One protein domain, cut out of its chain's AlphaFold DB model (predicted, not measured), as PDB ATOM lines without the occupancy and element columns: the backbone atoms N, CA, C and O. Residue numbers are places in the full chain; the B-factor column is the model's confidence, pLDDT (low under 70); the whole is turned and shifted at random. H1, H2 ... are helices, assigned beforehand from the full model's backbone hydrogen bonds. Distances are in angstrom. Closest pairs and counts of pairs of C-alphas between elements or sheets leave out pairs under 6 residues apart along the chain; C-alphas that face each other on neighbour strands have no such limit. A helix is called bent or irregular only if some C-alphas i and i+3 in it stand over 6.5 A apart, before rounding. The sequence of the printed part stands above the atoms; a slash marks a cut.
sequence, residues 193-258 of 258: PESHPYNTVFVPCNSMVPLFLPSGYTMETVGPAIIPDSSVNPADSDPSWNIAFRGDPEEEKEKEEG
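What this domain is: This is residues 193 to 258 of the 258 residues of an uncharacterized protein of Phytophthora megakarya (UniProt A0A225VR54). Three short helices, H1, H2 and H3, make a small body with two long loops, and H4 with the last residues, 249 to 258, sticks out from it as a free arm. H3 packs on H2 with one end and comes near H1 with the other. The printed part has 66 residues with four named helices, H1 to H4 in chain order, and no named strand; the class is all helix, though under half of the residues, 32, are in named elements. It is only just compact, close to loose, with a radius of gyration of the C-alphas of 13.0 A and spans of 42 by 28 by 20 A.

Where its parts are: H1, residues 197 to 205, begins at C-alpha 197 (-23.188, -83.529, -99.431) and is 12.3 A long. H2 is residues 219 to 225, 9.8 A. H1 and H2 are only just irregular: C-alphas 200 and 203, and likewise 221 and 224, are 6.6 A apart. H3 is residues 239 to 246, 10.5 A. H4, residues 249 to 256, 11.2 A, ends at C-alpha 256 (-9.789, -108.703, -79.900).

How they stand to each other: H1 and H3 are close but not clearly touching; their closest C-alphas, of Pro 204 and Trp 241, are 6.0 A apart. H1 and H2 are apart. H2 and H3 touch, about perpendicular at 84 degrees, closest at the C-alphas of Pro 224 and Phe 245, 4.9 A. H4 is apart from H1 and H2. In H3 every O i to N i+4 pair is within hydrogen-bond range; in H1 2 of 5 are, with 2 of 6 O i to N i+3 pairs, in H2 1 of 3, with 1 of 4, and in H4 2 of 4.

The domain as a whole: The C-alphas farthest apart, of Ser 215 and Gly 258, are 42.6 A apart. The printed part has no cut. The links H1 to H2 and H2 to H3 are long, 13 residues each. Residues 249 to 258 have pLDDT under 70.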
ATOM      1  N   PRO A 193     -29.501 -90.864 -99.756       95.06
ATOM      2  CA  PRO A 193     -29.250 -89.808 -98.780       95.06
ATOM      3  C   PRO A 193     -27.909 -89.951 -98.052       95.06
ATOM      4  O   PRO A 193     -27.351 -88.948 -97.615       95.06
ATOM      5  N   GLU A 194     -27.353 -91.156 -97.947       94.75
ATOM      6  CA  GLU A 194     -26.018 -91.414 -97.399       94.75
ATOM      7  C   GLU A 194     -24.895 -90.739 -98.199       94.75
ATOM      8  O   GLU A 194     -23.848 -90.421 -97.642       94.75
ATOM      9  N   SER A 195     -25.141 -90.462 -99.483       93.56
ATOM     10  CA  SER A 195     -24.219 -89.765-100.384       93.56
ATOM     11  C   SER A 195     -24.521 -88.264-100.507       93.56
ATOM     12  O   SER A 195     -23.889 -87.566-101.302       93.56
ATOM     13  N   HIS A 196     -25.506 -87.743 -99.767       93.75
ATOM     14  CA  HIS A 196     -25.877 -86.332 -99.840       93.75
ATOM     15  C   HIS A 196     -24.755 -85.452 -99.243       93.75
ATOM     16  O   HIS A 196     -24.379 -85.678 -98.093       93.75
ATOM     17  N   PRO A 197     -24.291 -84.375 -99.915       92.38
ATOM     18  CA  PRO A 197     -23.188 -83.529 -99.431       92.38
ATOM     19  C   PRO A 197     -23.368 -82.978 -98.009       92.38
ATOM     20  O   PRO A 197     -22.438 -82.956 -97.214       92.38
ATOM     21  N   TYR A 198     -24.585 -82.568 -97.646       93.31
ATOM     22  CA  TYR A 198     -24.931 -82.231 -96.259       93.31
ATOM     23  C   TYR A 198     -24.582 -83.354 -95.260       93.31
ATOM     24  O   TYR A 198     -23.934 -83.088 -94.251       93.31
ATOM     25  N   ASN A 199     -24.958 -84.600 -95.557       94.06
ATOM     26  CA  ASN A 199     -24.717 -85.751 -94.689       94.06
ATOM     27  C   ASN A 199     -23.244 -86.189 -94.677       94.06
ATOM     28  O   ASN A 199     -22.782 -86.672 -93.652       94.06
ATOM     29  N   THR A 200     -22.502 -86.016 -95.774       93.81
ATOM     30  CA  THR A 200     -21.096 -86.455 -95.874       93.81
ATOM     31  C   THR A 200     -20.082 -85.384 -95.471       93.81
ATOM     32  O   THR A 200     -18.965 -85.724 -95.095       93.81
ATOM     33  N   VAL A 201     -20.444 -84.099 -95.527       92.06
ATOM     34  CA  VAL A 201     -19.534 -82.976 -95.237       92.06
ATOM     35  C   VAL A 201     -19.923 -82.247 -93.958       92.06
ATOM     36  O   VAL A 201     -19.085 -82.017 -93.092       92.06
ATOM     37  N   PHE A 202     -21.191 -81.849 -93.828       91.19
ATOM     38  CA  PHE A 202     -21.605 -80.945 -92.753       91.19
ATOM     39  C   PHE A 202     -21.934 -81.682 -91.455       91.19
ATOM     40  O   PHE A 202     -21.468 -81.281 -90.390       91.19
ATOM     41  N   VAL A 203     -22.719 -82.757 -91.537       91.69
ATOM     42  CA  VAL A 203     -23.157 -83.523 -90.361       91.69
ATOM     43  C   VAL A 203     -21.988 -84.142 -89.575       91.69
ATOM     44  O   VAL A 203     -22.003 -84.011 -88.350       91.69
ATOM     45  N   PRO A 204     -20.941 -84.728 -90.198       90.44
ATOM     46  CA  PRO A 204     -19.830 -85.322 -89.448       90.44
ATOM     47  C   PRO A 204     -19.077 -84.317 -88.570       90.44
ATOM     48  O   PRO A 204     -18.533 -84.693 -87.537       90.44
ATOM     49  N   CYS A 205     -19.078 -83.036 -88.943       90.38
ATOM     50  CA  CYS A 205     -18.462 -81.960 -88.163       90.38
ATOM     51  C   CYS A 205     -19.430 -81.300 -87.163       90.38
ATOM     52  O   CYS A 205     -19.050 -80.373 -86.453       90.38
ATOM     53  N   ASN A 206     -20.704 -81.703 -87.147       89.75
ATOM     54  CA  ASN A 206     -21.767 -81.047 -86.388       89.75
ATOM     55  C   ASN A 206     -22.764 -82.084 -85.843       89.75
ATOM     56  O   ASN A 206     -23.908 -82.133 -86.283       89.75
ATOM     57  N   SER A 207     -22.374 -82.883 -84.847       82.06
ATOM     58  CA  SER A 207     -23.207 -83.970 -84.285       82.06
ATOM     59  C   SER A 207     -24.593 -83.539 -83.770       82.06
ATOM     60  O   SER A 207     -25.510 -84.351 -83.667       82.06
ATOM     61  N   MET A 208     -24.769 -82.251 -83.461       86.25
ATOM     62  CA  MET A 208     -26.005 -81.681 -82.917       86.25
ATOM     63  C   MET A 208     -27.100 -81.431 -83.969       86.25
ATOM     64  O   MET A 208     -28.226 -81.084 -83.598       86.25
ATOM     65  N   VAL A 209     -26.792 -81.542 -85.265       88.94
ATOM     66  CA  VAL A 209     -27.763 -81.312 -86.348       88.94
ATOM     67  C   VAL A 209     -28.353 -82.639 -86.843       88.94
ATOM     68  O   VAL A 209     -27.664 -83.658 -86.837       88.94
ATOM     69  N   PRO A 210     -29.631 -82.671 -87.263       91.75
ATOM     70  CA  PRO A 210     -30.247 -83.907 -87.728       91.75
ATOM     71  C   PRO A 210     -29.734 -84.302 -89.114       91.75
ATOM     72  O   PRO A 210     -29.443 -83.445 -89.944       91.75
ATOM     73  N   LEU A 211     -29.736 -85.604 -89.405       92.88
ATOM     74  CA  LEU A 211     -29.500 -86.101 -90.758       92.88
ATOM     75  C   LEU A 211     -30.570 -85.631 -91.744       92.88
ATOM     76  O   LEU A 211     -31.755 -85.515 -91.411       92.88
ATOM     77  N   PHE A 212     -30.162 -85.437 -92.997       94.69
ATOM     78  CA  PHE A 212     -31.107 -85.385 -94.100       94.69
ATOM     79  C   PHE A 212     -31.649 -86.787 -94.368       94.69
ATOM     80  O   PHE A 212     -30.910 -87.667 -94.811       94.69
ATOM     81  N   LEU A 213     -32.941 -86.978 -94.100       95.12
ATOM     82  CA  LEU A 213     -33.642 -88.245 -94.277       95.12
ATOM     83  C   LEU A 213     -34.868 -88.038 -95.177       95.12
ATOM     84  O   LEU A 213     -35.864 -87.466 -94.728       95.12
ATOM     85  N   PRO A 214     -34.819 -88.479 -96.443       94.25
ATOM     86  CA  PRO A 214     -35.989 -88.553 -97.305       94.25
ATOM     87  C   PRO A 214     -37.070 -89.469 -96.713       94.25
ATOM     88  O   PRO A 214     -36.805 -90.343 -95.884       94.25
ATOM     89  N   SER A 215     -38.310 -89.284 -97.155       92.56
ATOM     90  CA  SER A 215     -39.442 -90.118 -96.751       92.56
ATOM     91  C   SER A 215     -39.171 -91.587 -97.087       92.56
ATOM     92  O   SER A 215     -38.868 -91.923 -98.229       92.56
ATOM     93  N   GLY A 216     -39.296 -92.459 -96.084       92.50
ATOM     94  CA  GLY A 216     -39.012 -93.893 -96.204       92.50
ATOM     95  C   GLY A 216     -37.615 -94.313 -95.736       92.50
ATOM     96  O   GLY A 216     -37.383 -95.508 -95.583       92.50
ATOM     97  N   TYR A 217     -36.719 -93.365 -95.445       94.69
ATOM     98  CA  TYR A 217     -35.403 -93.644 -94.870       94.69
ATOM     99  C   TYR A 217     -35.388 -93.444 -93.355       94.69
ATOM    100  O   TYR A 217     -36.157 -92.656 -92.800       94.69
ATOM    101  N   THR A 218     -34.480 -94.156 -92.688       93.88
ATOM    102  CA  THR A 218     -34.299 -94.100 -91.232       93.88
ATOM    103  C   THR A 218     -32.859 -93.756 -90.873       93.88
ATOM    104  O   THR A 218     -31.939 -93.947 -91.675       93.88
ATOM    105  N   MET A 219     -32.660 -93.244 -89.660       91.62
ATOM    106  CA  MET A 219     -31.336 -92.898 -89.142       91.62
ATOM    107  C   MET A 219     -30.444 -94.143 -89.044       91.62
ATOM    108  O   MET A 219     -29.269 -94.083 -89.385       91.62
ATOM    109  N   GLU A 220     -31.028 -95.278 -88.671       90.69
ATOM    110  CA  GLU A 220     -30.367 -96.571 -88.501       90.69
ATOM    111  C   GLU A 220     -29.881 -97.149 -89.834       90.69
ATOM    112  O   GLU A 220     -28.857 -97.822 -89.880       90.69
ATOM    113  N   THR A 221     -30.594 -96.871 -90.929       91.38
ATOM    114  CA  THR A 221     -30.198 -97.319 -92.274       91.38
ATOM    115  C   THR A 221     -29.209 -96.375 -92.947       91.38
ATOM    116  O   THR A 221     -28.310 -96.833 -93.643       91.38
ATOM    117  N   VAL A 222     -29.380 -95.059 -92.777       93.94
ATOM    118  CA  VAL A 222     -28.588 -94.052 -93.504       93.94
ATOM    119  C   VAL A 222     -27.299 -93.722 -92.768       93.94
ATOM    120  O   VAL A 222     -26.246 -93.648 -93.388       93.94
ATOM    121  N   GLY A 223     -27.365 -93.547 -91.449       92.56
ATOM    122  CA  GLY A 223     -26.242 -93.109 -90.625       92.56
ATOM    123  C   GLY A 223     -24.978 -93.960 -90.785       92.56
ATOM    124  O   GLY A 223     -23.942 -93.413 -91.163       92.56
ATOM    125  N   PRO A 224     -25.049 -95.292 -90.598       91.56
ATOM    126  CA  PRO A 224     -23.891 -96.172 -90.773       91.56
ATOM    127  C   PRO A 224     -23.354 -96.217 -92.211       91.56
ATOM    128  O   PRO A 224     -22.175 -96.494 -92.417       91.56
ATOM    129  N   ALA A 225     -24.200 -95.936 -93.208       93.81
ATOM    130  CA  ALA A 225     -23.816 -95.927 -94.619       93.81
ATOM    131  C   ALA A 225     -23.096 -94.634 -95.043       93.81
ATOM    132  O   ALA A 225     -22.465 -94.605 -96.100       93.81
ATOM    133  N   ILE A 226     -23.155 -93.570 -94.232       93.94
ATOM    134  CA  ILE A 226     -22.468 -92.310 -94.525       93.94
ATOM    135  C   ILE A 226     -20.965 -92.507 -94.400       93.94
ATOM    136  O   ILE A 226     -20.436 -92.869 -93.345       93.94
ATOM    137  N   ILE A 227     -20.264 -92.180 -95.478       92.44
ATOM    138  CA  ILE A 227     -18.812 -92.055 -95.506       92.44
ATOM    139  C   ILE A 227     -18.498 -90.556 -95.559       92.44
ATOM    140  O   ILE A 227     -18.909 -89.909 -96.526       92.44
ATOM    141  N   PRO A 228     -17.815 -89.989 -94.540       92.12
ATOM    142  CA  PRO A 228     -17.387 -88.598 -94.589       92.12
ATOM    143  C   PRO A 228     -16.595 -88.316 -95.863       92.12
ATOM    144  O   PRO A 228     -15.754 -89.120 -96.275       92.12
ATOM    145  N   ASP A 229     -16.887 -87.186 -96.499       93.81
ATOM    146  CA  ASP A 229     -16.210 -86.800 -97.729       93.81
ATOM    147  C   ASP A 229     -14.716 -86.564 -97.468       93.81
ATOM    148  O   ASP A 229     -14.324 -86.038 -96.428       93.81
ATOM    149  N   SER A 230     -13.871 -86.904 -98.442       92.81
ATOM    150  CA  SER A 230     -12.413 -86.744 -98.338       92.81
ATOM    151  C   SER A 230     -11.937 -85.303 -98.097       92.81
ATOM    152  O   SER A 230     -10.805 -85.101 -97.663       92.81
ATOM    153  N   SER A 231     -12.778 -84.305 -98.386       91.25
ATOM    154  CA  SER A 231     -12.514 -82.892 -98.102       91.25
ATOM    155  C   SER A 231     -12.672 -82.520 -96.624       91.25
ATOM    156  O   SER A 231     -12.191 -81.461 -96.217       91.25
ATOM    157  N   VAL A 232     -13.315 -83.365 -95.813       89.12
ATOM    158  CA  VAL A 232     -13.474 -83.140 -94.376       89.12
ATOM    159  C   VAL A 232     -12.155 -83.430 -93.671       89.12
ATOM    160  O   VAL A 232     -11.628 -84.541 -93.722       89.12
ATOM    161  N   ASN A 233     -11.623 -82.431 -92.968       89.44
ATOM    162  CA  ASN A 233     -10.467 -82.629 -92.107       89.44
ATOM    163  C   ASN A 233     -10.866 -83.530 -90.921       89.44
ATOM    164  O   ASN A 233     -11.800 -83.184 -90.192       89.44
ATOM    165  N   PRO A 234     -10.154 -84.642 -90.664       86.44
ATOM    166  CA  PRO A 234     -10.460 -85.520 -89.538       86.44
ATOM    167  C   PRO A 234     -10.471 -84.809 -88.179       86.44
ATOM    168  O   PRO A 234     -11.196 -85.233 -87.286       86.44
ATOM    169  N   ALA A 235      -9.705 -83.723 -88.018       87.56
ATOM    170  CA  ALA A 235      -9.686 -82.933 -86.784       87.56
ATOM    171  C   ALA A 235     -10.971 -82.118 -86.547       87.56
ATOM    172  O   ALA A 235     -11.254 -81.764 -85.405       87.56
ATOM    173  N   ASP A 236     -11.732 -81.830 -87.606       88.62
ATOM    174  CA  ASP A 236     -13.002 -81.100 -87.531       88.62
ATOM    175  C   ASP A 236     -14.199 -82.052 -87.353       88.62
ATOM    176  O   ASP A 236     -15.316 -81.605 -87.098       88.62
ATOM    177  N   SER A 237     -13.977 -83.364 -87.491       85.44
ATOM    178  CA  SER A 237     -15.009 -84.380 -87.287       85.44
ATOM    179  C   SER A 237     -15.307 -84.541 -85.801       85.44
ATOM    180  O   SER A 237     -14.400 -84.731 -84.991       85.44
ATOM    181  N   ASP A 238     -16.586 -84.526 -85.444       86.38
ATOM    182  CA  ASP A 238     -17.016 -84.768 -84.076       86.38
ATOM    183  C   ASP A 238     -16.864 -86.268 -83.748       86.38
ATOM    184  O   ASP A 238     -17.492 -87.105 -84.403       86.38
ATOM    185  N   PRO A 239     -16.065 -86.660 -82.738       82.62
ATOM    186  CA  PRO A 239     -15.891 -88.070 -82.389       82.62
ATOM    187  C   PRO A 239     -17.206 -88.769 -82.021       82.62
ATOM    188  O   PRO A 239     -17.372 -89.955 -82.310       82.62
ATOM    189  N   SER A 240     -18.165 -88.036 -81.441       82.12
ATOM    190  CA  SER A 240     -19.474 -88.580 -81.065       82.12
ATOM    191  C   SER A 240     -20.280 -89.052 -82.273       82.12
ATOM    192  O   SER A 240     -21.033 -90.018 -82.159       82.12
ATOM    193  N   TRP A 241     -20.083 -88.430 -83.441       79.94
ATOM    194  CA  TRP A 241     -20.705 -88.857 -84.690       79.94
ATOM    195  C   TRP A 241     -20.241 -90.263 -85.084       79.94
ATOM    196  O   TRP A 241     -21.066 -91.137 -85.348       79.94
ATOM    197  N   ASN A 242     -18.926 -90.506 -85.083       75.69
ATOM    198  CA  ASN A 242     -18.392 -91.824 -85.426       75.69
ATOM    199  C   ASN A 242     -18.861 -92.888 -84.431       75.69
ATOM    200  O   ASN A 242     -19.324 -93.942 -84.859       75.69
ATOM    201  N   ILE A 243     -18.831 -92.588 -83.130       80.75
ATOM    202  CA  ILE A 243     -19.294 -93.514 -82.088       80.75
ATOM    203  C   ILE A 243     -20.776 -93.865 -82.284       80.75
ATOM    204  O   ILE A 243     -21.144 -95.038 -82.220       80.75
ATOM    205  N   ALA A 244     -21.624 -92.877 -82.584       79.31
ATOM    206  CA  ALA A 244     -23.070 -93.068 -82.717       79.31
ATOM    207  C   ALA A 244     -23.476 -94.058 -83.823       79.31
ATOM    208  O   ALA A 244     -24.528 -94.687 -83.710       79.31
ATOM    209  N   PHE A 245     -22.672 -94.204 -84.881       80.31
ATOM    210  CA  PHE A 245     -23.034 -95.015 -86.053       80.31
ATOM    211  C   PHE A 245     -22.081 -96.163 -86.367       80.31
ATOM    212  O   PHE A 245     -22.484 -97.112 -87.037       80.31
ATOM    213  N   ARG A 246     -20.827 -96.073 -85.923       76.75
ATOM    214  CA  ARG A 246     -19.772 -97.054 -86.210       76.75
ATOM    215  C   ARG A 246     -19.272 -97.775 -84.959       76.75
ATOM    216  O   ARG A 246     -18.487 -98.701 -85.100       76.75
ATOM    217  N   GLY A 247     -19.764 -97.403 -83.775       70.38
ATOM    218  CA  GLY A 247     -19.318 -97.962 -82.501       70.38
ATOM    219  C   GLY A 247     -18.050 -97.292 -81.976       70.38
ATOM    220  O   GLY A 247     -17.388 -96.528 -82.683       70.38
ATOM    221  N   ASP A 248     -17.744 -97.544 -80.705       72.56
ATOM    222  CA  ASP A 248     -16.519 -97.053 -80.084       72.56
ATOM    223  C   ASP A 248     -15.330 -97.937 -80.512       72.56
ATOM    224  O   ASP A 248     -15.323 -99.135 -80.207       72.56
ATOM    225  N   PRO A 249     -14.316 -97.388 -81.207       62.69
ATOM    226  CA  PRO A 249     -13.138 -98.156 -81.595       62.69
ATOM    227  C   PRO A 249     -12.322 -98.676 -80.398       62.69
ATOM    228  O   PRO A 249     -11.497 -99.572 -80.589       62.69
ATOM    229  N   GLU A 250     -12.507 -98.149 -79.182       62.41
ATOM    230  CA  GLU A 250     -11.867 -98.692 -77.975       62.41
ATOM    231  C   GLU A 250     -12.563 -99.967 -77.461       62.41
ATOM    232  O   GLU A 250     -11.880-100.895 -77.032       62.41
ATOM    233  N   GLU A 251     -13.885-100.100 -77.626       59.38
ATOM    234  CA  GLU A 251     -14.626-101.318 -77.250       59.38
ATOM    235  C   GLU A 251     -14.372-102.509 -78.195       59.38
ATOM    236  O   GLU A 251     -14.568-103.666 -77.809       59.38
ATOM    237  N   GLU A 252     -13.964-102.263 -79.446       56.31
ATOM    238  CA  GLU A 252     -13.575-103.328 -80.385       56.31
ATOM    239  C   GLU A 252     -12.182-103.888 -80.073       56.31
ATOM    240  O   GLU A 252     -11.986-105.104 -80.122       56.31
ATOM    241  N   LYS A 253     -11.234-103.034 -79.664       54.09
ATOM    242  CA  LYS A 253      -9.879-103.464 -79.281       54.09
ATOM    243  C   LYS A 253      -9.871-104.340 -78.032       54.09
ATOM    244  O   LYS A 253      -9.158-105.337 -77.995       54.09
ATOM    245  N   GLU A 254     -10.709-104.031 -77.042       53.66
ATOM    246  CA  GLU A 254     -10.840-104.859 -75.833       53.66
ATOM    247  C   GLU A 254     -11.453-106.247 -76.109       53.66
ATOM    248  O   GLU A 254     -11.242-107.176 -75.332       53.66
ATOM    249  N   LYS A 255     -12.185-106.423 -77.219       54.12
ATOM    250  CA  LYS A 255     -12.751-107.722 -77.631       54.12
ATOM    251  C   LYS A 255     -11.786-108.577 -78.453       54.12
ATOM    252  O   LYS A 255     -11.952-109.792 -78.471       54.12
ATOM    253  N   GLU A 256     -10.817-107.973 -79.139       50.84
ATOM    254  CA  GLU A 256      -9.789-108.703 -79.900       50.84
ATOM    255  C   GLU A 256      -8.595-109.142 -79.033       50.84
ATOM    256  O   GLU A 256      -7.913-110.107 -79.379       50.84
ATOM    257  N   GLU A 257      -8.352-108.476 -77.900       48.44
ATOM    258  CA  GLU A 257      -7.271-108.813 -76.957       48.44
ATOM    259  C   GLU A 257      -7.699-109.762 -75.808       48.44
ATOM    260  O   GLU A 257      -6.881-110.066 -74.934       48.44
ATOM    261  N   GLY A 258      -8.954-110.241 -75.807       42.66
ATOM    262  CA  GLY A 258      -9.559-111.098 -74.768       42.66
ATOM    263  C   GLY A 258      -9.674-112.581 -75.112       42.66
ATOM    264  O   GLY A 258     -10.109-112.910 -76.237       42.66
TER     265      GLY A 258